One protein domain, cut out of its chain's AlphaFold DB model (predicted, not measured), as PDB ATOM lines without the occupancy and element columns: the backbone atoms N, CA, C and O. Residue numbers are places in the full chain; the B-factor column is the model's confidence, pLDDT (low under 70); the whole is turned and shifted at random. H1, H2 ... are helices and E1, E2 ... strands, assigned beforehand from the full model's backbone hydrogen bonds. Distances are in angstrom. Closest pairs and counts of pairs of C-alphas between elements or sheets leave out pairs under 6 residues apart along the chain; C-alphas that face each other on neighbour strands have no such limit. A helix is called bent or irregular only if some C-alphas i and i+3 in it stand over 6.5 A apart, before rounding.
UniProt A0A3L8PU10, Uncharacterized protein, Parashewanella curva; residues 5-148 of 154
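AT A GLANCE: This is residues 5 to 148 of the 154 residues of an uncharacterized protein of Parashewanella curva (UniProt A0A3L8PU10). A long helical body, built on the hairpin of H4 and H5 with H1, H2 and H3 loosely over one side of it, has a small three-stranded sheet at one end, where H5 leads directly into E1. Two short helices, H6 and H7, link E2 to E3 at that end, and residues 5 to 6 pair with E3. The printed part has 144 residues, with seven named helices and three named strands in the order H1 H2 H3 H4 H5 E1 E2 H6 H7 E3; the antiparallel sheet runs E2 E1 E3, and the class is mostly helix. The whole is compact, with a radius of gyration of the C-alphas of 16.0 A, and spans 52 by 26 by 25 A, only just a rod.

IN THESE COORDINATES: H1, residues 14 to 24, begins at C-alpha 14 (128.665, 163.418, 134.147) and is 15.4 A long. H2, residues 26 to 38, is 19.5 A long and irregular, with C-alphas 27 and 30 7.6 A apart. H3, residues 42 to 53, is 16.1 A long; H4, residues 64 to 80, 23.7 A; H5, residues 84 to 104, 30.0 A, ending at C-alpha 104 (110.055, 174.432, 126.264). E1 is residues 106 to 109, E2 115 to 117, H6 124 to 130, H7 133 to 139, and E3 144 to 147, ending at C-alpha 147 (108.833, 179.476, 133.722).

HOW THE PARTS SIT: H3 is the hub, touching three helices. H1 and H3 only just touch, with 3 pairs of C-alphas within 8 A, closest at Phe 14 and Lys 47, 6.0 A, and are about perpendicular at 88 degrees. H2 is close to H4 but not clearly touching, the closest C-alphas being those of Tyr 28 and Met 73, 7.3 A. H3, H4 and H5 form an up and down bundle, each running against the one before. H3 touches H4 with residues 49 to 53 alone, closest at the C-alphas of Val 53 and Phe 65, 6.1 A. The hairpin H4 and H5 touches closest at the C-alphas of Ala 72 and Leu 91, 4.5 A, at a shallow tilt of 28 degrees, opposite ways. H3 touches H6 with residues 51 to 53 alone, closest at the C-alphas of Phe 52 and Lys 125, 6.7 A. H5 only grazes the sheet, with residues 100 to 104. H7 is not on the sheet. E2, H6 H7 and E3 make a split strand-helix-strand unit, two strands running the same way with E1 between them, and its crossover is right-handed. Across the antiparallel neighbours E1 and E2, N 108 and O 116 are within hydrogen-bond range at 2.8 A, and across the antiparallel neighbours E1 and E3, N 107 and O 146 are within hydrogen-bond range at 2.8 A. Every O i to N i+4 pair is within range in H1, H3, H4, H5, H6 and H7; in H2, 7 of 9 are.

THE WHOLE: The C-alphas farthest apart are those of Asn 82 and Ala 112, 52.1 A. The printed part has no cut, and no link is long. Mean pLDDT of the printed part is 84.1; residues 5 to 11, 59 to 60 and 120 are under 70.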
ATOM      1  N   PHE A   5     113.945 179.850 139.101       48.38
ATOM      2  CA  PHE A   5     114.966 178.854 138.804       48.38
ATOM      3  C   PHE A   5     116.314 179.573 138.726       48.38
ATOM      4  O   PHE A   5     116.393 180.699 138.238       48.38
ATOM      5  N   ASN A   6     117.374 178.955 139.241       44.88
ATOM      6  CA  ASN A   6     118.683 179.596 139.328       44.88
ATOM      7  C   ASN A   6     119.656 178.950 138.337       44.88
ATOM      8  O   ASN A   6     120.050 177.801 138.528       44.88
ATOM      9  N   LEU A   7     120.057 179.693 137.302       54.88
ATOM     10  CA  LEU A   7     121.201 179.337 136.467       54.88
ATOM     11  C   LEU A   7     122.474 179.704 137.224       54.88
ATOM     12  O   LEU A   7     122.937 180.839 137.165       54.88
ATOM     13  N   ARG A   8     123.039 178.741 137.949       52.06
ATOM     14  CA  ARG A   8     124.376 178.893 138.533       52.06
ATOM     15  C   ARG A   8     125.415 178.245 137.644       52.06
ATOM     16  O   ARG A   8     125.153 177.226 137.015       52.06
ATOM     17  N   TYR A   9     126.628 178.772 137.671       48.00
ATOM     18  CA  TYR A   9     127.801 178.030 137.232       48.00
ATOM     19  C   TYR A   9     128.201 177.019 138.315       48.00
ATOM     20  O   TYR A   9     128.380 177.378 139.474       48.00
ATOM     21  N   SER A  10     128.275 175.738 137.968       51.78
ATOM     22  CA  SER A  10     128.888 174.690 138.791       51.78
ATOM     23  C   SER A  10     129.168 173.467 137.911       51.78
ATOM     24  O   SER A  10     128.552 173.285 136.863       51.78
ATOM     25  N   GLU A  11     130.136 172.684 138.357       66.44
ATOM     26  CA  GLU A  11     131.060 171.889 137.558       66.44
ATOM     27  C   GLU A  11     130.785 170.383 137.635       66.44
ATOM     28  O   GLU A  11     131.728 169.610 137.494       66.44
ATOM     29  N   LEU A  12     129.542 169.940 137.890       77.81
ATOM     30  CA  LEU A  12     129.306 168.501 138.008       77.81
ATOM     31  C   LEU A  12     129.593 167.836 136.662       77.81
ATOM     32  O   LEU A  12     128.873 167.995 135.672       77.81
ATOM     33  N   SER A  13     130.670 167.067 136.636       86.56
ATOM     34  CA  SER A  13     130.945 166.111 135.586       86.56
ATOM     35  C   SER A  13     129.780 165.132 135.483       86.56
ATOM     36  O   SER A  13     129.038 164.898 136.439       86.56
ATOM     37  N   PHE A  14     129.646 164.489 134.323       89.50
ATOM     38  CA  PHE A  14     128.665 163.418 134.147       89.50
ATOM     39  C   PHE A  14     128.712 162.384 135.287       89.50
ATOM     40  O   PHE A  14     127.670 161.940 135.755       89.50
ATOM     41  N   ASN A  15     129.913 162.036 135.757       91.88
ATOM     42  CA  ASN A  15     130.082 161.076 136.841       91.88
ATOM     43  C   ASN A  15     129.492 161.601 138.155       91.88
ATOM     44  O   ASN A  15     128.811 160.856 138.843       91.88
ATOM     45  N   GLU A  16     129.705 162.871 138.494       91.94
ATOM     46  CA  GLU A  16     129.140 163.460 139.713       91.94
ATOM     47  C   GLU A  16     127.619 163.609 139.628       91.94
ATOM     48  O   GLU A  16     126.925 163.338 140.604       91.94
ATOM     49  N   MET A  17     127.082 163.969 138.456       91.00
ATOM     50  CA  MET A  17     125.633 163.983 138.225       91.00
ATOM     51  C   MET A  17     125.028 162.591 138.426       91.00
ATOM     52  O   MET A  17     124.011 162.452 139.098       91.00
ATOM     53  N   MET A  18     125.671 161.557 137.880       94.19
ATOM     54  CA  MET A  18     125.217 160.179 138.042       94.19
ATOM     55  C   MET A  18     125.332 159.692 139.485       94.19
ATOM     56  O   MET A  18     124.372 159.122 139.987       94.19
ATOM     57  N   LEU A  19     126.444 159.968 140.172       92.44
ATOM     58  CA  LEU A  19     126.619 159.614 141.585       92.44
ATOM     59  C   LEU A  19     125.541 160.262 142.459       92.44
ATOM     60  O   LEU A  19     124.948 159.601 143.313       92.44
ATOM     61  N   ASN A  20     125.243 161.541 142.217       90.69
ATOM     62  CA  ASN A  20     124.156 162.232 142.902       90.69
ATOM     63  C   ASN A  20     122.808 161.567 142.605       90.69
ATOM     64  O   ASN A  20     122.064 161.262 143.538       90.69
ATOM     65  N   TRP A  21     122.511 161.287 141.334       93.94
ATOM     66  CA  TRP A  21     121.271 160.625 140.937       93.94
ATOM     67  C   TRP A  21     121.120 159.250 141.602       93.94
ATOM     68  O   TRP A  21     120.109 158.979 142.247       93.94
ATOM     69  N   GLU A  22     122.141 158.400 141.535       92.50
ATOM     70  CA  GLU A  22     122.130 157.078 142.164       92.50
ATOM     71  C   GLU A  22     121.923 157.180 143.678       92.50
ATOM     72  O   GLU A  22     121.159 156.392 144.237       92.50
ATOM     73  N   SER A  23     122.535 158.164 144.344       90.31
ATOM     74  CA  SER A  23     122.367 158.373 145.789       90.31
ATOM     75  C   SER A  23     120.943 158.794 146.181       90.31
ATOM     76  O   SER A  23     120.442 158.385 147.229       90.31
ATOM     77  N   CYS A  24     120.267 159.568 145.328       88.56
ATOM     78  CA  CYS A  24     118.914 160.072 145.565       88.56
ATOM     79  C   CYS A  24     117.827 159.063 145.173       88.56
ATOM     80  O   CYS A  24     116.761 159.025 145.789       88.56
ATOM     81  N   PHE A  25     118.079 158.238 144.155       90.81
ATOM     82  CA  PHE A  25     117.093 157.331 143.565       90.81
ATOM     83  C   PHE A  25     117.519 155.866 143.692       90.81
ATOM     84  O   PHE A  25     117.523 155.107 142.723       90.81
ATOM     85  N   VAL A  26     117.817 155.455 144.929       90.25
ATOM     86  CA  VAL A  26     118.319 154.114 145.294       90.25
ATOM     87  C   VAL A  26     117.480 152.974 144.700       90.25
ATOM     88  O   VAL A  26     118.017 151.940 144.308       90.25
ATOM     89  N   GLY A  27     116.165 153.174 144.550       91.62
ATOM     90  CA  GLY A  27     115.253 152.191 143.953       91.62
ATOM     91  C   GLY A  27     115.557 151.815 142.494       91.62
ATOM     92  O   GLY A  27     115.104 150.764 142.046       91.62
ATOM     93  N   TYR A  28     116.332 152.623 141.763       93.62
ATOM     94  CA  TYR A  28     116.713 152.343 140.377       93.62
ATOM     95  C   TYR A  28     118.141 151.812 140.207       93.62
ATOM     96  O   TYR A  28     118.447 151.336 139.116       93.62
ATOM     97  N   GLN A  29     118.996 151.847 141.238       93.12
ATOM     98  CA  GLN A  29     120.433 151.536 141.121       93.12
ATOM     99  C   GLN A  29     120.696 150.181 140.455       93.12
ATOM    100  O   GLN A  29     121.333 150.112 139.409       93.12
ATOM    101  N   LYS A  30     120.116 149.107 141.001       95.00
ATOM    102  CA  LYS A  30     120.300 147.747 140.475       95.00
ATOM    103  C   LYS A  30     119.893 147.630 139.003       95.00
ATOM    104  O   LYS A  30     120.554 146.968 138.210       95.00
ATOM    105  N   GLU A  31     118.778 148.247 138.634       95.06
ATOM    106  CA  GLU A  31     118.266 148.169 137.265       95.06
ATOM    107  C   GLU A  31     119.081 149.028 136.300       95.06
ATOM    108  O   GLU A  31     119.262 148.655 135.141       95.06
ATOM    109  N   TYR A  32     119.613 150.146 136.785       95.25
ATOM    110  CA  TYR A  32     120.541 150.986 136.047       95.25
ATOM    111  C   TYR A  32     121.872 150.266 135.777       95.25
ATOM    112  O   TYR A  32     122.329 150.238 134.635       95.25
ATOM    113  N   GLU A  33     122.443 149.589 136.774       95.06
ATOM    114  CA  GLU A  33     123.647 148.762 136.609       95.06
ATOM    115  C   GLU A  33     123.443 147.659 135.560       95.06
ATOM    116  O   GLU A  33     124.274 147.476 134.663       95.06
ATOM    117  N   LEU A  34     122.304 146.954 135.618       95.44
ATOM    118  CA  LEU A  34     121.948 145.928 134.633       95.44
ATOM    119  C   LEU A  34     121.798 146.515 133.224       95.44
ATOM    120  O   LEU A  34     122.320 145.943 132.265       95.44
ATOM    121  N   LEU A  35     121.128 147.665 133.099       95.50
ATOM    122  CA  LEU A  35     120.966 148.378 131.833       95.50
ATOM    123  C   LEU A  35     122.327 148.715 131.212       95.50
ATOM    124  O   LEU A  35     122.537 148.439 130.031       95.50
ATOM    125  N   ILE A  36     123.259 149.280 131.985       95.81
ATOM    126  CA  ILE A  36     124.593 149.648 131.486       95.81
ATOM    127  C   ILE A  36     125.396 148.409 131.100       95.81
ATOM    128  O   ILE A  36     126.030 148.398 130.045       95.81
ATOM    129  N   SER A  37     125.366 147.356 131.923       96.06
ATOM    130  CA  SER A  37     126.075 146.110 131.624       96.06
ATOM    131  C   SER A  37     125.583 145.478 130.323       96.06
ATOM    132  O   SER A  37     126.367 144.846 129.613       96.06
ATOM    133  N   ARG A  38     124.291 145.619 130.019       95.00
ATOM    134  CA  ARG A  38     123.671 145.061 128.818       95.00
ATOM    135  C   ARG A  38     123.860 145.953 127.593       95.00
ATOM    136  O   ARG A  38     124.122 145.446 126.503       95.00
ATOM    137  N   PHE A  39     123.746 147.267 127.770       95.81
ATOM    138  CA  PHE A  39     123.803 148.271 126.709       95.81
ATOM    139  C   PHE A  39     124.806 149.376 127.059       95.81
ATOM    140  O   PHE A  39     124.409 150.515 127.303       95.81
ATOM    141  N   PRO A  40     126.120 149.105 127.017       94.12
ATOM    142  CA  PRO A  40     127.139 150.056 127.473       94.12
ATOM    143  C   PRO A  40     127.122 151.388 126.705       94.12
ATOM    144  O   PRO A  40     127.484 152.432 127.248       94.12
ATOM    145  N   ASN A  41     126.631 151.383 125.461       92.31
ATOM    146  CA  ASN A  41     126.466 152.590 124.648       92.31
ATOM    147  C   ASN A  41     125.515 153.625 125.270       92.31
ATOM    148  O   ASN A  41     125.649 154.813 124.970       92.31
ATOM    149  N   ILE A  42     124.615 153.218 126.176       93.75
ATOM    150  CA  ILE A  42     123.707 154.143 126.859       93.75
ATOM    151  C   ILE A  42     124.470 155.196 127.666       93.75
ATOM    152  O   ILE A  42     124.023 156.331 127.767       93.75
ATOM    153  N   ILE A  43     125.672 154.876 128.157       93.62
ATOM    154  CA  ILE A  43     126.531 155.836 128.860       93.62
ATOM    155  C   ILE A  43     126.914 157.007 127.954       93.62
ATOM    156  O   ILE A  43     126.943 158.150 128.401       93.62
ATOM    157  N   ILE A  44     127.210 156.751 126.678       90.38
ATOM    158  CA  ILE A  44     127.580 157.809 125.727       90.38
ATOM    159  C   ILE A  44     126.376 158.721 125.475       90.38
ATOM    160  O   ILE A  44     126.519 159.943 125.413       90.38
ATOM    161  N   GLU A  45     125.186 158.137 125.363       90.75
ATOM    162  CA  GLU A  45     123.938 158.875 125.178       90.75
ATOM    163  C   GLU A  45     123.592 159.710 126.414       90.75
ATOM    164  O   GLU A  45     123.304 160.897 126.277       90.75
ATOM    165  N   LEU A  46     123.711 159.143 127.617       92.06
ATOM    166  CA  LEU A  46     123.482 159.851 128.876       92.06
ATOM    167  C   LEU A  46     124.504 160.969 129.107       92.06
ATOM    168  O   LEU A  46     124.130 162.034 129.588       92.06
ATOM    169  N   LYS A  47     125.764 160.787 128.693       88.56
ATOM    170  CA  LYS A  47     126.777 161.857 128.686       88.56
ATOM    171  C   LYS A  47     126.392 163.006 127.761       88.56
ATOM    172  O   LYS A  47     126.509 164.168 128.129       88.56
ATOM    173  N   ARG A  48     125.923 162.713 126.546       84.50
ATOM    174  CA  ARG A  48     125.434 163.760 125.631       84.50
ATOM    175  C   ARG A  48     124.194 164.445 126.196       84.50
ATOM    176  O   ARG A  48     124.074 165.663 126.112       84.50
ATOM    177  N   PHE A  49     123.305 163.671 126.806       87.31
ATOM    178  CA  PHE A  49     122.104 164.181 127.442       87.31
ATOM    179  C   PHE A  49     122.419 165.092 128.632       87.31
ATOM    180  O   PHE A  49     121.828 166.162 128.737       87.31
ATOM    181  N   SER A  50     123.384 164.735 129.485       86.44
ATOM    182  CA  SER A  50     123.787 165.570 130.620       86.44
ATOM    183  C   SER A  50     124.317 166.928 130.161       86.44
ATOM    184  O   SER A  50     124.036 167.940 130.790       86.44
ATOM    185  N   ILE A  51     125.002 166.974 129.015       79.75
ATOM    186  CA  ILE A  51     125.425 168.227 128.376       79.75
ATOM    187  C   ILE A  51     124.220 169.018 127.843       79.75
ATOM    188  O   ILE A  51     124.201 170.243 127.937       79.75
ATOM    189  N   PHE A  52     123.224 168.330 127.276       77.00
ATOM    190  CA  PHE A  52     122.023 168.948 126.713       77.00
ATOM    191  C   PHE A  52     121.169 169.646 127.781       77.00
ATOM    192  O   PHE A  52     120.819 170.812 127.606       77.00
ATOM    193  N   VAL A  53     120.844 168.954 128.879       78.88
ATOM    194  CA  VAL A  53     119.977 169.506 129.940       78.88
ATOM    195  C   VAL A  53     120.733 170.288 131.004       78.88
ATOM    196  O   VAL A  53     120.160 171.199 131.599       78.88
ATOM    197  N   THR A  54     122.011 169.961 131.218       74.44
ATOM    198  CA  THR A  54     122.856 170.442 132.321       74.44
ATOM    199  C   THR A  54     122.323 170.067 133.708       74.44
ATOM    200  O   THR A  54     121.165 169.689 133.885       74.44
ATOM    201  N   ASP A  55     123.159 170.194 134.730       76.62
ATOM    202  CA  ASP A  55     122.758 170.053 136.133       76.62
ATOM    203  C   ASP A  55     122.160 171.352 136.712       76.62
ATOM    204  O   ASP A  55     121.960 171.460 137.921       76.62
ATOM    205  N   LYS A  56     121.907 172.371 135.870       73.88
ATOM    206  CA  LYS A  56     121.559 173.744 136.297       73.88
ATOM    207  C   LYS A  56     120.101 174.097 136.199       73.88
ATOM    208  O   LYS A  56     119.655 175.054 136.826       73.88
ATOM    209  N   ILE A  57     119.358 173.348 135.408       75.06
ATOM    210  CA  ILE A  57     117.944 173.604 135.232       75.06
ATOM    211  C   ILE A  57     117.229 172.705 136.225       75.06
ATOM    212  O   ILE A  57     117.301 171.487 136.116       75.06
ATOM    213  N   TYR A  58     116.584 173.308 137.219       75.94
ATOM    214  CA  TYR A  58     115.790 172.591 138.212       75.94
ATOM    215  C   TYR A  58     114.307 172.737 137.895       75.94
ATOM    216  O   TYR A  58     113.885 173.722 137.304       75.94
ATOM    217  N   ILE A  59     113.499 171.769 138.302       69.38
ATOM    218  CA  ILE A  59     112.043 171.824 138.351       69.38
ATOM    219  C   ILE A  59     111.639 171.312 139.727       69.38
ATOM    220  O   ILE A  59     111.942 170.176 140.067       69.38
ATOM    221  N   GLU A  60     110.981 172.158 140.529       69.25
ATOM    222  CA  GLU A  60     110.479 171.770 141.863       69.25
ATOM    223  C   GLU A  60     111.576 171.155 142.764       69.25
ATOM    224  O   GLU A  60     111.350 170.169 143.457       69.25
ATOM    225  N   ASN A  61     112.776 171.752 142.752       73.44
ATOM    226  CA  ASN A  61     113.986 171.303 143.468       73.44
ATOM    227  C   ASN A  61     114.629 169.997 142.963       73.44
ATOM    228  O   ASN A  61     115.580 169.521 143.572       73.44
ATOM    229  N   CYS A  62     114.178 169.454 141.833       78.94
ATOM    230  CA  CYS A  62     114.804 168.319 141.155       78.94
ATOM    231  C   CYS A  62     115.508 168.804 139.882       78.94
ATOM    232  O   CYS A  62     114.930 169.612 139.157       78.94
ATOM    233  N   SER A  63     116.733 168.363 139.582       86.56
ATOM    234  CA  SER A  63     117.357 168.759 138.314       86.56
ATOM    235  C   SER A  63     116.572 168.169 137.130       86.56
ATOM    236  O   SER A  63     115.974 167.095 137.228       86.56
ATOM    237  N   VAL A  64     116.544 168.856 135.986       86.75
ATOM    238  CA  VAL A  64     115.903 168.344 134.765       86.75
ATOM    239  C   VAL A  64     116.549 167.026 134.356       86.75
ATOM    240  O   VAL A  64     115.838 166.127 133.912       86.75
ATOM    241  N   PHE A  65     117.862 166.882 134.553       90.94
ATOM    242  CA  PHE A  65     118.560 165.616 134.361       90.94
ATOM    243  C   PHE A  65     117.936 164.495 135.194       90.94
ATOM    244  O   PHE A  65     117.471 163.503 134.627       90.94
ATOM    245  N   ASP A  66     117.847 164.693 136.509       91.44
ATOM    246  CA  ASP A  66     117.325 163.696 137.441       91.44
ATOM    247  C   ASP A  66     115.873 163.346 137.135       91.44
ATOM    248  O   ASP A  66     115.501 162.172 137.057       91.44
ATOM    249  N   PHE A  67     115.049 164.370 136.905       90.50
ATOM    250  CA  PHE A  67     113.643 164.215 136.567       90.50
ATOM    251  C   PHE A  67     113.454 163.399 135.284       90.50
ATOM    252  O   PHE A  67     112.635 162.474 135.242       90.50
ATOM    253  N   CYS A  68     114.221 163.709 134.238       92.81
ATOM    254  CA  CYS A  68     114.145 162.996 132.967       92.81
ATOM    255  C   CYS A  68     114.621 161.554 133.107       92.81
ATOM    256  O   CYS A  68     113.937 160.648 132.624       92.81
ATOM    257  N   LEU A  69     115.746 161.329 133.788       95.44
ATOM    258  CA  LEU A  69     116.303 159.994 133.967       95.44
ATOM    259  C   LEU A  69     115.377 159.106 134.805       95.44
ATOM    260  O   LEU A  69     115.119 157.973 134.414       95.44
ATOM    261  N   CYS A  70     114.766 159.630 135.872       94.62
ATOM    262  CA  CYS A  70     113.769 158.889 136.654       94.62
ATOM    263  C   CYS A  70     112.573 158.453 135.806       94.62
ATOM    264  O   CYS A  70     112.138 157.302 135.869       94.62
ATOM    265  N   ARG A  71     112.027 159.363 134.991       94.62
ATOM    266  CA  ARG A  71     110.889 159.036 134.120       94.62
ATOM    267  C   ARG A  71     111.276 158.026 133.049       94.62
ATOM    268  O   ARG A  71     110.493 157.117 132.778       94.62
ATOM    269  N   ALA A  72     112.462 158.169 132.469       96.31
ATOM    270  CA  ALA A  72     112.983 157.259 131.461       96.31
ATOM    271  C   ALA A  72     113.228 155.854 132.033       96.31
ATOM    272  O   ALA A  72     112.795 154.876 131.428       96.31
ATOM    273  N   MET A  73     113.818 155.754 133.227       97.00
ATOM    274  CA  MET A  73     114.012 154.487 133.937       97.00
ATOM    275  C   MET A  73     112.683 153.817 134.281       97.00
ATOM    276  O   MET A  73     112.526 152.623 134.055       97.00
ATOM    277  N   ASN A  74     111.687 154.574 134.742       95.88
ATOM    278  CA  ASN A  74     110.365 154.010 134.996       95.88
ATOM    279  C   ASN A  74     109.733 153.428 133.714       95.88
ATOM    280  O   ASN A  74     109.212 152.316 133.720       95.88
ATOM    281  N   GLN A  75     109.831 154.138 132.585       95.56
ATOM    282  CA  GLN A  75     109.330 153.633 131.299       95.56
ATOM    283  C   GLN A  75     110.102 152.411 130.795       95.56
ATOM    284  O   GLN A  75     109.486 151.483 130.274       95.56
ATOM    285  N   TYR A  76     111.421 152.373 130.998       96.50
ATOM    286  CA  TYR A  76     112.232 151.191 130.721       96.50
ATOM    287  C   TYR A  76     111.722 149.981 131.506       96.50
ATOM    288  O   TYR A  76     111.438 148.944 130.916       96.50
ATOM    289  N   LEU A  77     111.520 150.121 132.817       95.12
ATOM    290  CA  LEU A  77     111.074 149.019 133.673       95.12
ATOM    291  C   LEU A  77     109.687 148.491 133.304       95.12
ATOM    292  O   LEU A  77     109.488 147.280 133.301       95.12
ATOM    293  N   ILE A  78     108.759 149.378 132.936       94.94
ATOM    294  CA  ILE A  78     107.415 148.994 132.475       94.94
ATOM    295  C   ILE A  78     107.483 148.108 131.224       94.94
ATOM    296  O   ILE A  78     106.655 147.216 131.057       94.94
ATOM    297  N   GLN A  79     108.448 148.350 130.334       93.38
ATOM    298  CA  GLN A  79     108.533 147.659 129.043       93.38
ATOM    299  C   GLN A  79     109.538 146.501 129.026       93.38
ATOM    300  O   GLN A  79     109.433 145.621 128.170       93.38
ATOM    301  N   LYS A  80     110.475 146.465 129.982       92.12
ATOM    302  CA  LYS A  80     111.582 145.499 130.048       92.12
ATOM    303  C   LYS A  80     111.116 144.044 130.014       92.12
ATOM    304  O   LYS A  80     111.794 143.215 129.418       92.12
ATOM    305  N   SER A  81     109.977 143.729 130.633       88.94
ATOM    306  CA  SER A  81     109.436 142.363 130.668       88.94
ATOM    307  C   SER A  81     108.960 141.852 129.309       88.94
ATOM    308  O   SER A  81     108.844 140.643 129.131       88.94
ATOM    309  N   ASN A  82     108.654 142.755 128.376       89.50
ATOM    310  CA  ASN A  82     108.119 142.401 127.065       89.50
ATOM    311  C   ASN A  82     109.251 142.231 126.053       89.50
ATOM    312  O   ASN A  82     109.365 141.189 125.416       89.50
ATOM    313  N   ASP A  83     110.080 143.265 125.914       93.19
ATOM    314  CA  ASP A  83     111.226 143.285 125.010       93.19
ATOM    315  C   ASP A  83     112.221 144.341 125.503       93.19
ATOM    316  O   ASP A  83     111.894 145.519 125.673       93.19
ATOM    317  N   GLU A  84     113.457 143.911 125.732       91.94
ATOM    318  CA  GLU A  84     114.505 144.750 126.299       91.94
ATOM    319  C   GLU A  84     115.002 145.838 125.324       91.94
ATOM    320  O   GLU A  84     115.390 146.927 125.754       91.94
ATOM    321  N   PHE A  85     114.942 145.596 124.010       94.31
ATOM    322  CA  PHE A  85     115.262 146.598 122.991       94.31
ATOM    323  C   PHE A  85     114.147 147.636 122.856       94.31
ATOM    324  O   PHE A  85     114.444 148.827 122.728       94.31
ATOM    325  N   LEU A  86     112.878 147.217 122.936       94.25
ATOM    326  CA  LEU A  86     111.753 148.162 122.990       94.25
ATOM    327  C   LEU A  86     111.811 149.011 124.261       94.25
ATOM    328  O   LEU A  86     111.619 150.224 124.198       94.25
ATOM    329  N   ALA A  87     112.162 148.407 125.397       95.44
ATOM    330  CA  ALA A  87     112.367 149.131 126.643       95.44
ATOM    331  C   ALA A  87     113.484 150.177 126.529       95.44
ATOM    332  O   ALA A  87     113.329 151.302 127.008       95.44
ATOM    333  N   LEU A  88     114.596 149.839 125.867       96.12
ATOM    334  CA  LEU A  88     115.687 150.781 125.607       96.12
ATOM    335  C   LEU A  88     115.244 151.948 124.708       96.12
ATOM    336  O   LEU A  88     115.599 153.099 124.967       96.12
ATOM    337  N   ASP A  89     114.452 151.683 123.668       95.75
ATOM    338  CA  ASP A  89     113.880 152.735 122.821       95.75
ATOM    339  C   ASP A  89     112.910 153.635 123.607       95.75
ATOM    340  O   ASP A  89     112.969 154.865 123.514       95.75
ATOM    341  N   ALA A  90     112.077 153.044 124.466       94.50
ATOM    342  CA  ALA A  90     111.186 153.778 125.355       94.50
ATOM    343  C   ALA A  90     111.947 154.665 126.347       94.50
ATOM    344  O   ALA A  90     111.539 155.808 126.573       94.50
ATOM    345  N   LEU A  91     113.069 154.183 126.889       96.62
ATOM    346  CA  LEU A  91     113.969 154.969 127.731       96.62
ATOM    347  C   LEU A  91     114.450 156.210 126.975       96.62
ATOM    348  O   LEU A  91     114.229 157.329 127.437       96.62
ATOM    349  N   ARG A  92     115.036 156.031 125.785       94.88
ATOM    350  CA  ARG A  92     115.577 157.126 124.955       94.88
ATOM    351  C   ARG A  92     114.518 158.165 124.605       94.88
ATOM    352  O   ARG A  92     114.718 159.361 124.825       94.88
ATOM    353  N   LYS A  93     113.365 157.709 124.108       94.19
ATOM    354  CA  LYS A  93     112.235 158.578 123.756       94.19
ATOM    355  C   LYS A  93     111.729 159.348 124.965       94.19
ATOM    356  O   LYS A  93     111.477 160.546 124.870       94.19
ATOM    357  N   THR A  94     111.589 158.679 126.105       95.38
ATOM    358  CA  THR A  94     111.102 159.317 127.332       95.38
ATOM    359  C   THR A  94     112.092 160.348 127.846       95.38
ATOM    360  O   THR A  94     111.670 161.442 128.216       95.38
ATOM    361  N   LEU A  95     113.388 160.036 127.822       93.19
ATOM    362  CA  LEU A  95     114.456 160.935 128.244       93.19
ATOM    363  C   LEU A  95     114.411 162.249 127.447       93.19
ATOM    364  O   LEU A  95     114.289 163.326 128.030       93.19
ATOM    365  N   PHE A  96     114.410 162.155 126.114       88.75
ATOM    366  CA  PHE A  96     114.428 163.322 125.233       88.75
ATOM    367  C   PHE A  96     113.115 164.115 125.271       88.75
ATOM    368  O   PHE A  96     113.124 165.326 125.489       88.75
ATOM    369  N   ASN A  97     111.965 163.443 125.157       90.00
ATOM    370  CA  ASN A  97     110.662 164.115 125.163       90.00
ATOM    371  C   ASN A  97     110.367 164.800 126.499       90.00
ATOM    372  O   ASN A  97     109.743 165.862 126.525       90.00
ATOM    373  N   THR A  98     110.786 164.197 127.617       89.94
ATOM    374  CA  THR A  98     110.623 164.815 128.939       89.94
ATOM    375  C   THR A  98     111.477 166.069 129.040       89.94
ATOM    376  O   THR A  98     110.971 167.090 129.507       89.94
ATOM    377  N   ALA A  99     112.721 166.030 128.558       87.31
ATOM    378  CA  ALA A  99     113.596 167.194 128.560       87.31
ATOM    379  C   ALA A  99     113.031 168.321 127.697       87.31
ATOM    380  O   ALA A  99     112.866 169.428 128.194       87.31
ATOM    381  N   LEU A 100     112.628 168.039 126.454       84.44
ATOM    382  CA  LEU A 100     112.026 169.045 125.577       84.44
ATOM    383  C   LEU A 100     110.786 169.686 126.195       84.44
ATOM    384  O   LEU A 100     110.676 170.907 126.225       84.44
ATOM    385  N   LYS A 101     109.864 168.890 126.748       83.62
ATOM    386  CA  LYS A 101     108.665 169.423 127.418       83.62
ATOM    387  C   LYS A 101     109.013 170.280 128.633       83.62
ATOM    388  O   LYS A 101     108.365 171.296 128.869       83.62
ATOM    389  N   SER A 102     110.016 169.858 129.395       81.44
ATOM    390  CA  SER A 102     110.487 170.560 130.589       81.44
ATOM    391  C   SER A 102     111.133 171.897 130.229       81.44
ATOM    392  O   SER A 102     110.837 172.906 130.858       81.44
ATOM    393  N   LEU A 103     111.958 171.912 129.181       79.50
ATOM    394  CA  LEU A 103     112.720 173.075 128.736       79.50
ATOM    395  C   LEU A 103     111.903 174.052 127.884       79.50
ATOM    396  O   LEU A 103     112.125 175.250 127.976       79.50
ATOM    397  N   LYS A 104     110.915 173.581 127.110       78.06
ATOM    398  CA  LYS A 104     110.055 174.432 126.264       78.06
ATOM    399  C   LYS A 104     109.321 175.515 127.060       78.06
ATOM    400  O   LYS A 104     109.036 176.588 126.543       78.06
ATOM    401  N   ASN A 105     109.015 175.230 128.323       73.88
ATOM    402  CA  ASN A 105     108.319 176.155 129.216       73.88
ATOM    403  C   ASN A 105     109.275 177.004 130.057       73.88
ATOM    404  O   ASN A 105     108.831 177.624 131.025       73.88
ATOM    405  N   ILE A 106     110.564 176.995 129.732       77.06
ATOM    406  CA  ILE A 106     111.613 177.706 130.442       77.06
ATOM    407  C   ILE A 106     112.272 178.665 129.458       77.06
ATOM    408  O   ILE A 106     112.748 178.255 128.400       77.06
ATOM    409  N   SER A 107     112.315 179.937 129.827       81.75
ATOM    410  CA  SER A 107     113.092 180.933 129.112       81.75
ATOM    411  C   SER A 107     114.219 181.494 129.963       81.75
ATOM    412  O   SER A 107     114.115 181.589 131.186       81.75
ATOM    413  N   ILE A 108     115.321 181.828 129.302       80.38
ATOM    414  CA  ILE A 108     116.509 182.448 129.879       80.38
ATOM    415  C   ILE A 108     116.513 183.902 129.452       80.38
ATOM    416  O   ILE A 108     116.462 184.189 128.261       80.38
ATOM    417  N   ILE A 109     116.591 184.809 130.415       81.88
ATOM    418  CA  ILE A 109     116.687 186.242 130.173       81.88
ATOM    419  C   ILE A 109     118.076 186.705 130.583       81.88
ATOM    420  O   ILE A 109     118.502 186.490 131.722       81.88
ATOM    421  N   ASP A 110     118.785 187.318 129.640       79.06
ATOM    422  CA  ASP A 110     120.068 187.954 129.914       79.06
ATOM    423  C   ASP A 110     119.903 189.349 130.537       79.06
ATOM    424  O   ASP A 110     118.809 189.910 130.620       79.06
ATOM    425  N   SER A 111     121.013 189.947 130.969       75.50
ATOM    426  CA  SER A 111     121.008 191.284 131.574       75.50
ATOM    427  C   SER A 111     120.570 192.405 130.622       75.50
ATOM    428  O   SER A 111     120.308 193.513 131.084       75.50
ATOM    429  N   ALA A 112     120.519 192.151 129.310       79.38
ATOM    430  CA  ALA A 112     120.019 193.090 128.310       79.38
ATOM    431  C   ALA A 112     118.506 192.930 128.056       79.38
ATOM    432  O   ALA A 112     117.935 193.700 127.286       79.38
ATOM    433  N   GLY A 113     117.849 191.964 128.708       75.75
ATOM    434  CA  GLY A 113     116.428 191.672 128.538       75.75
ATOM    435  C   GLY A 113     116.118 190.761 127.349       75.75
ATOM    436  O   GLY A 113     114.949 190.614 126.998       75.75
ATOM    437  N   SER A 114     117.127 190.143 126.726       80.56
ATOM    438  CA  SER A 114     116.911 189.211 125.618       80.56
ATOM    439  C   SER A 114     116.443 187.863 126.151       80.56
ATOM    440  O   SER A 114     117.115 187.258 126.986       80.56
ATOM    441  N   GLU A 115     115.308 187.382 125.644       84.19
ATOM    442  CA  GLU A 115     114.740 186.081 125.994       84.19
ATOM    443  C   GLU A 115     115.257 184.988 125.047       84.19
ATOM    444  O   GLU A 115     115.243 185.135 123.824       84.19
ATOM    445  N   TRP A 116     115.686 183.867 125.615       84.31
ATOM    446  CA  TRP A 116     116.023 182.644 124.898       84.31
ATOM    447  C   TRP A 116     115.173 181.483 125.394       84.31
ATOM    448  O   TRP A 116     114.934 181.353 126.591       84.31
ATOM    449  N   ILE A 117     114.743 180.615 124.481       80.75
ATOM    450  CA  ILE A 117     113.959 179.415 124.777       80.75
ATOM    451  C   ILE A 117     114.656 178.237 124.106       80.75
ATOM    452  O   ILE A 117     115.090 178.344 122.959       80.75
ATOM    453  N   ALA A 118     114.760 177.120 124.822       74.12
ATOM    454  CA  ALA A 118     115.306 175.895 124.261       74.12
ATOM    455  C   ALA A 118     114.350 175.306 123.214       74.12
ATOM    456  O   ALA A 118     113.150 175.160 123.466       74.12
ATOM    457  N   ASP A 119     114.900 174.882 122.081       71.50
ATOM    458  CA  ASP A 119     114.198 174.071 121.088       71.50
ATOM    459  C   ASP A 119     115.051 172.862 120.669       71.50
ATOM    460  O   ASP A 119     116.175 172.677 121.143       71.50
ATOM    461  N   GLU A 120     114.500 171.999 119.812       66.06
ATOM    462  CA  GLU A 120     115.155 170.757 119.377       66.06
ATOM    463  C   GLU A 120     116.511 170.986 118.690       66.06
ATOM    464  O   GLU A 120     117.393 170.131 118.771       66.06
ATOM    465  N   ASN A 121     116.698 172.139 118.044       71.25
ATOM    466  CA  ASN A 121     117.894 172.479 117.274       71.25
ATOM    467  C   ASN A 121     118.843 173.417 118.037       71.25
ATOM    468  O   ASN A 121     120.017 173.543 117.677       71.25
ATOM    469  N   ASN A 122     118.358 174.065 119.094       74.06
ATOM    470  CA  ASN A 122     119.080 175.072 119.855       74.06
ATOM    471  C   ASN A 122     119.116 174.707 121.351       74.06
ATOM    472  O   ASN A 122     118.310 175.215 122.132       74.06
ATOM    473  N   PRO A 123     120.029 173.813 121.776       71.62
ATOM    474  CA  PRO A 123     120.242 173.492 123.181       71.62
ATOM    475  C   PRO A 123     120.944 174.627 123.932       71.62
ATOM    476  O   PRO A 123     121.670 175.432 123.345       71.62
ATOM    477  N   PHE A 124     120.817 174.628 125.263       75.38
ATOM    478  CA  PHE A 124     121.395 175.667 126.123       75.38
ATOM    479  C   PHE A 124     122.902 175.843 125.908       75.38
ATOM    480  O   PHE A 124     123.396 176.966 125.829       75.38
ATOM    481  N   LYS A 125     123.631 174.739 125.711       73.75
ATOM    482  CA  LYS A 125     125.061 174.789 125.396       73.75
ATOM    483  C   LYS A 125     125.366 175.541 124.097       73.75
ATOM    484  O   LYS A 125     126.258 176.378 124.100       73.75
ATOM    485  N   HIS A 126     124.634 175.283 123.009       79.31
ATOM    486  CA  HIS A 126     124.856 175.999 121.744       79.31
ATOM    487  C   HIS A 126     124.566 177.490 121.901       79.31
ATOM    488  O   HIS A 126     125.289 178.325 121.361       79.31
ATOM    489  N   TRP A 127     123.549 177.832 122.694       81.81
ATOM    490  CA  TRP A 127     123.280 179.218 123.035       81.81
ATOM    491  C   TRP A 127     124.435 179.862 123.814       81.81
ATOM    492  O   TRP A 127     124.826 180.978 123.480       81.81
ATOM    493  N   LEU A 128     125.038 179.179 124.790       78.69
ATOM    494  CA  LEU A 128     126.235 179.681 125.476       78.69
ATOM    495  C   LEU A 128     127.423 179.841 124.511       78.69
ATOM    496  O   LEU A 128     128.053 180.896 124.478       78.69
ATOM    497  N   ASP A 129     127.690 178.827 123.686       79.50
ATOM    498  CA  ASP A 129     128.818 178.796 122.746       79.50
ATOM    499  C   ASP A 129     128.714 179.879 121.659       79.50
ATOM    500  O   ASP A 129     129.730 180.405 121.206       79.50
ATOM    501  N   ALA A 130     127.495 180.273 121.277       84.50
ATOM    502  CA  ALA A 130     127.268 181.324 120.289       84.50
ATOM    503  C   ALA A 130     127.748 182.716 120.745       84.50
ATOM    504  O   ALA A 130     128.006 183.575 119.901       84.50
ATOM    505  N   GLN A 131     127.853 182.971 122.056       85.06
ATOM    506  CA  GLN A 131     128.383 184.228 122.591       85.06
ATOM    507  C   GLN A 131     129.167 183.983 123.894       85.06
ATOM    508  O   GLN A 131     128.545 183.845 124.949       85.06
ATOM    509  N   PRO A 132     130.515 184.037 123.875       82.00
ATOM    510  CA  PRO A 132     131.353 183.745 125.044       82.00
ATOM    511  C   PRO A 132     130.991 184.532 126.314       82.00
ATOM    512  O   PRO A 132     131.075 184.004 127.417       82.00
ATOM    513  N   GLN A 133     130.507 185.770 126.171       84.38
ATOM    514  CA  GLN A 133     130.030 186.606 127.282       84.38
ATOM    515  C   GLN A 133     128.906 185.965 128.115       84.38
ATOM    516  O   GLN A 133     128.774 186.266 129.299       84.38
ATOM    517  N   ARG A 134     128.116 185.052 127.533       84.19
ATOM    518  CA  ARG A 134     127.045 184.333 128.240       84.19
ATOM    519  C   ARG A 134     127.599 183.386 129.298       84.19
ATOM    520  O   ARG A 134     126.948 183.197 130.320       84.19
ATOM    521  N   TYR A 135     128.808 182.853 129.105       80.19
ATOM    522  CA  TYR A 135     129.499 182.091 130.145       80.19
ATOM    523  C   TYR A 135     129.848 182.971 131.346       80.19
ATOM    524  O   TYR A 135     129.605 182.562 132.479       80.19
ATOM    525  N   CYS A 136     130.326 184.198 131.113       80.31
ATOM    526  CA  CYS A 136     130.573 185.159 132.188       80.31
ATOM    527  C   CYS A 136     129.267 185.536 132.900       80.31
ATOM    528  O   CYS A 136     129.198 185.502 134.123       80.31
ATOM    529  N   MET A 137     128.194 185.813 132.150       79.31
ATOM    530  CA  MET A 137     126.879 186.114 132.735       79.31
ATOM    531  C   MET A 137     126.330 184.948 133.566       79.31
ATOM    532  O   MET A 137     125.754 185.173 134.626       79.31
ATOM    533  N   LEU A 138     126.524 183.707 133.111       76.88
ATOM    534  CA  LEU A 138     126.164 182.500 133.856       76.88
ATOM    535  C   LEU A 138     126.987 182.368 135.150       76.88
ATOM    536  O   LEU A 138     126.428 182.060 136.200       76.88
ATOM    537  N   GLN A 139     128.298 182.625 135.090       73.69
ATOM    538  CA  GLN A 139     129.194 182.628 136.256       73.69
ATOM    539  C   GLN A 139     128.816 183.692 137.284       73.69
ATOM    540  O   GLN A 139     128.826 183.431 138.483       73.69
ATOM    541  N   GLU A 140     128.432 184.870 136.814       78.94
ATOM    542  CA  GLU A 140     128.058 186.008 137.650       78.94
ATOM    543  C   GLU A 140     126.595 185.952 138.123       78.94
ATOM    544  O   GLU A 140     126.139 186.870 138.804       78.94
ATOM    545  N   GLY A 141     125.834 184.909 137.758       72.88
ATOM    546  CA  GLY A 141     124.415 184.780 138.107       72.88
ATOM    547  C   GLY A 141     123.526 185.862 137.481       72.88
ATOM    548  O   GLY A 141     122.468 186.182 138.016       72.88
ATOM    549  N   LYS A 142     123.955 186.447 136.357       76.88
ATOM    550  CA  LYS A 142     123.244 187.504 135.616       76.88
ATOM    551  C   LYS A 142     122.196 186.966 134.638       76.88
ATOM    552  O   LYS A 142     121.552 187.753 133.951       76.88
ATOM    553  N   LEU A 143     122.038 185.645 134.557       78.62
ATOM    554  CA  LEU A 143     120.996 184.999 133.765       78.62
ATOM    555  C   LEU A 143     119.807 184.654 134.660       78.62
ATOM    556  O   LEU A 143     119.953 183.952 135.661       78.62
ATOM    557  N   SER A 144     118.625 185.125 134.281       74.69
ATOM    558  CA  SER A 144     117.375 184.814 134.976       74.69
ATOM    559  C   SER A 144     116.603 183.740 134.223       74.69
ATOM    560  O   SER A 144     116.561 183.760 132.998       74.69
ATOM    561  N   LEU A 145     115.961 182.820 134.939       73.19
ATOM    562  CA  LEU A 145     115.048 181.845 134.346       73.19
ATOM    563  C   LEU A 145     113.598 182.227 134.632       73.19
ATOM    564  O   LEU A 145     113.228 182.452 135.786       73.19
ATOM    565  N   ILE A 146     112.762 182.213 133.600       74.88
ATOM    566  CA  ILE A 146     111.313 182.359 133.718       74.88
ATOM    567  C   ILE A 146     110.653 181.045 133.314       74.88
ATOM    568  O   ILE A 146     110.929 180.506 132.247       74.88
ATOM    569  N   SER A 147     109.748 180.533 134.155       71.12
ATOM    570  CA  SER A 147     108.833 179.476 133.722       71.12
ATOM    571  C   SER A 147     107.501 180.050 133.280       71.12
ATOM    572  O   SER A 147     106.836 180.782 134.014       71.12
ATOM    573  N   HIS A 148     107.072 179.604 132.107       70.56
ATOM    574  CA  HIS A 148     105.783 179.921 131.510       70.56
ATOM    575  C   HIS A 148     104.669 178.965 131.955       70.56
ATOM    576  O   HIS A 148     103.647 178.897 131.279       70.56
TER     577      HIS A 148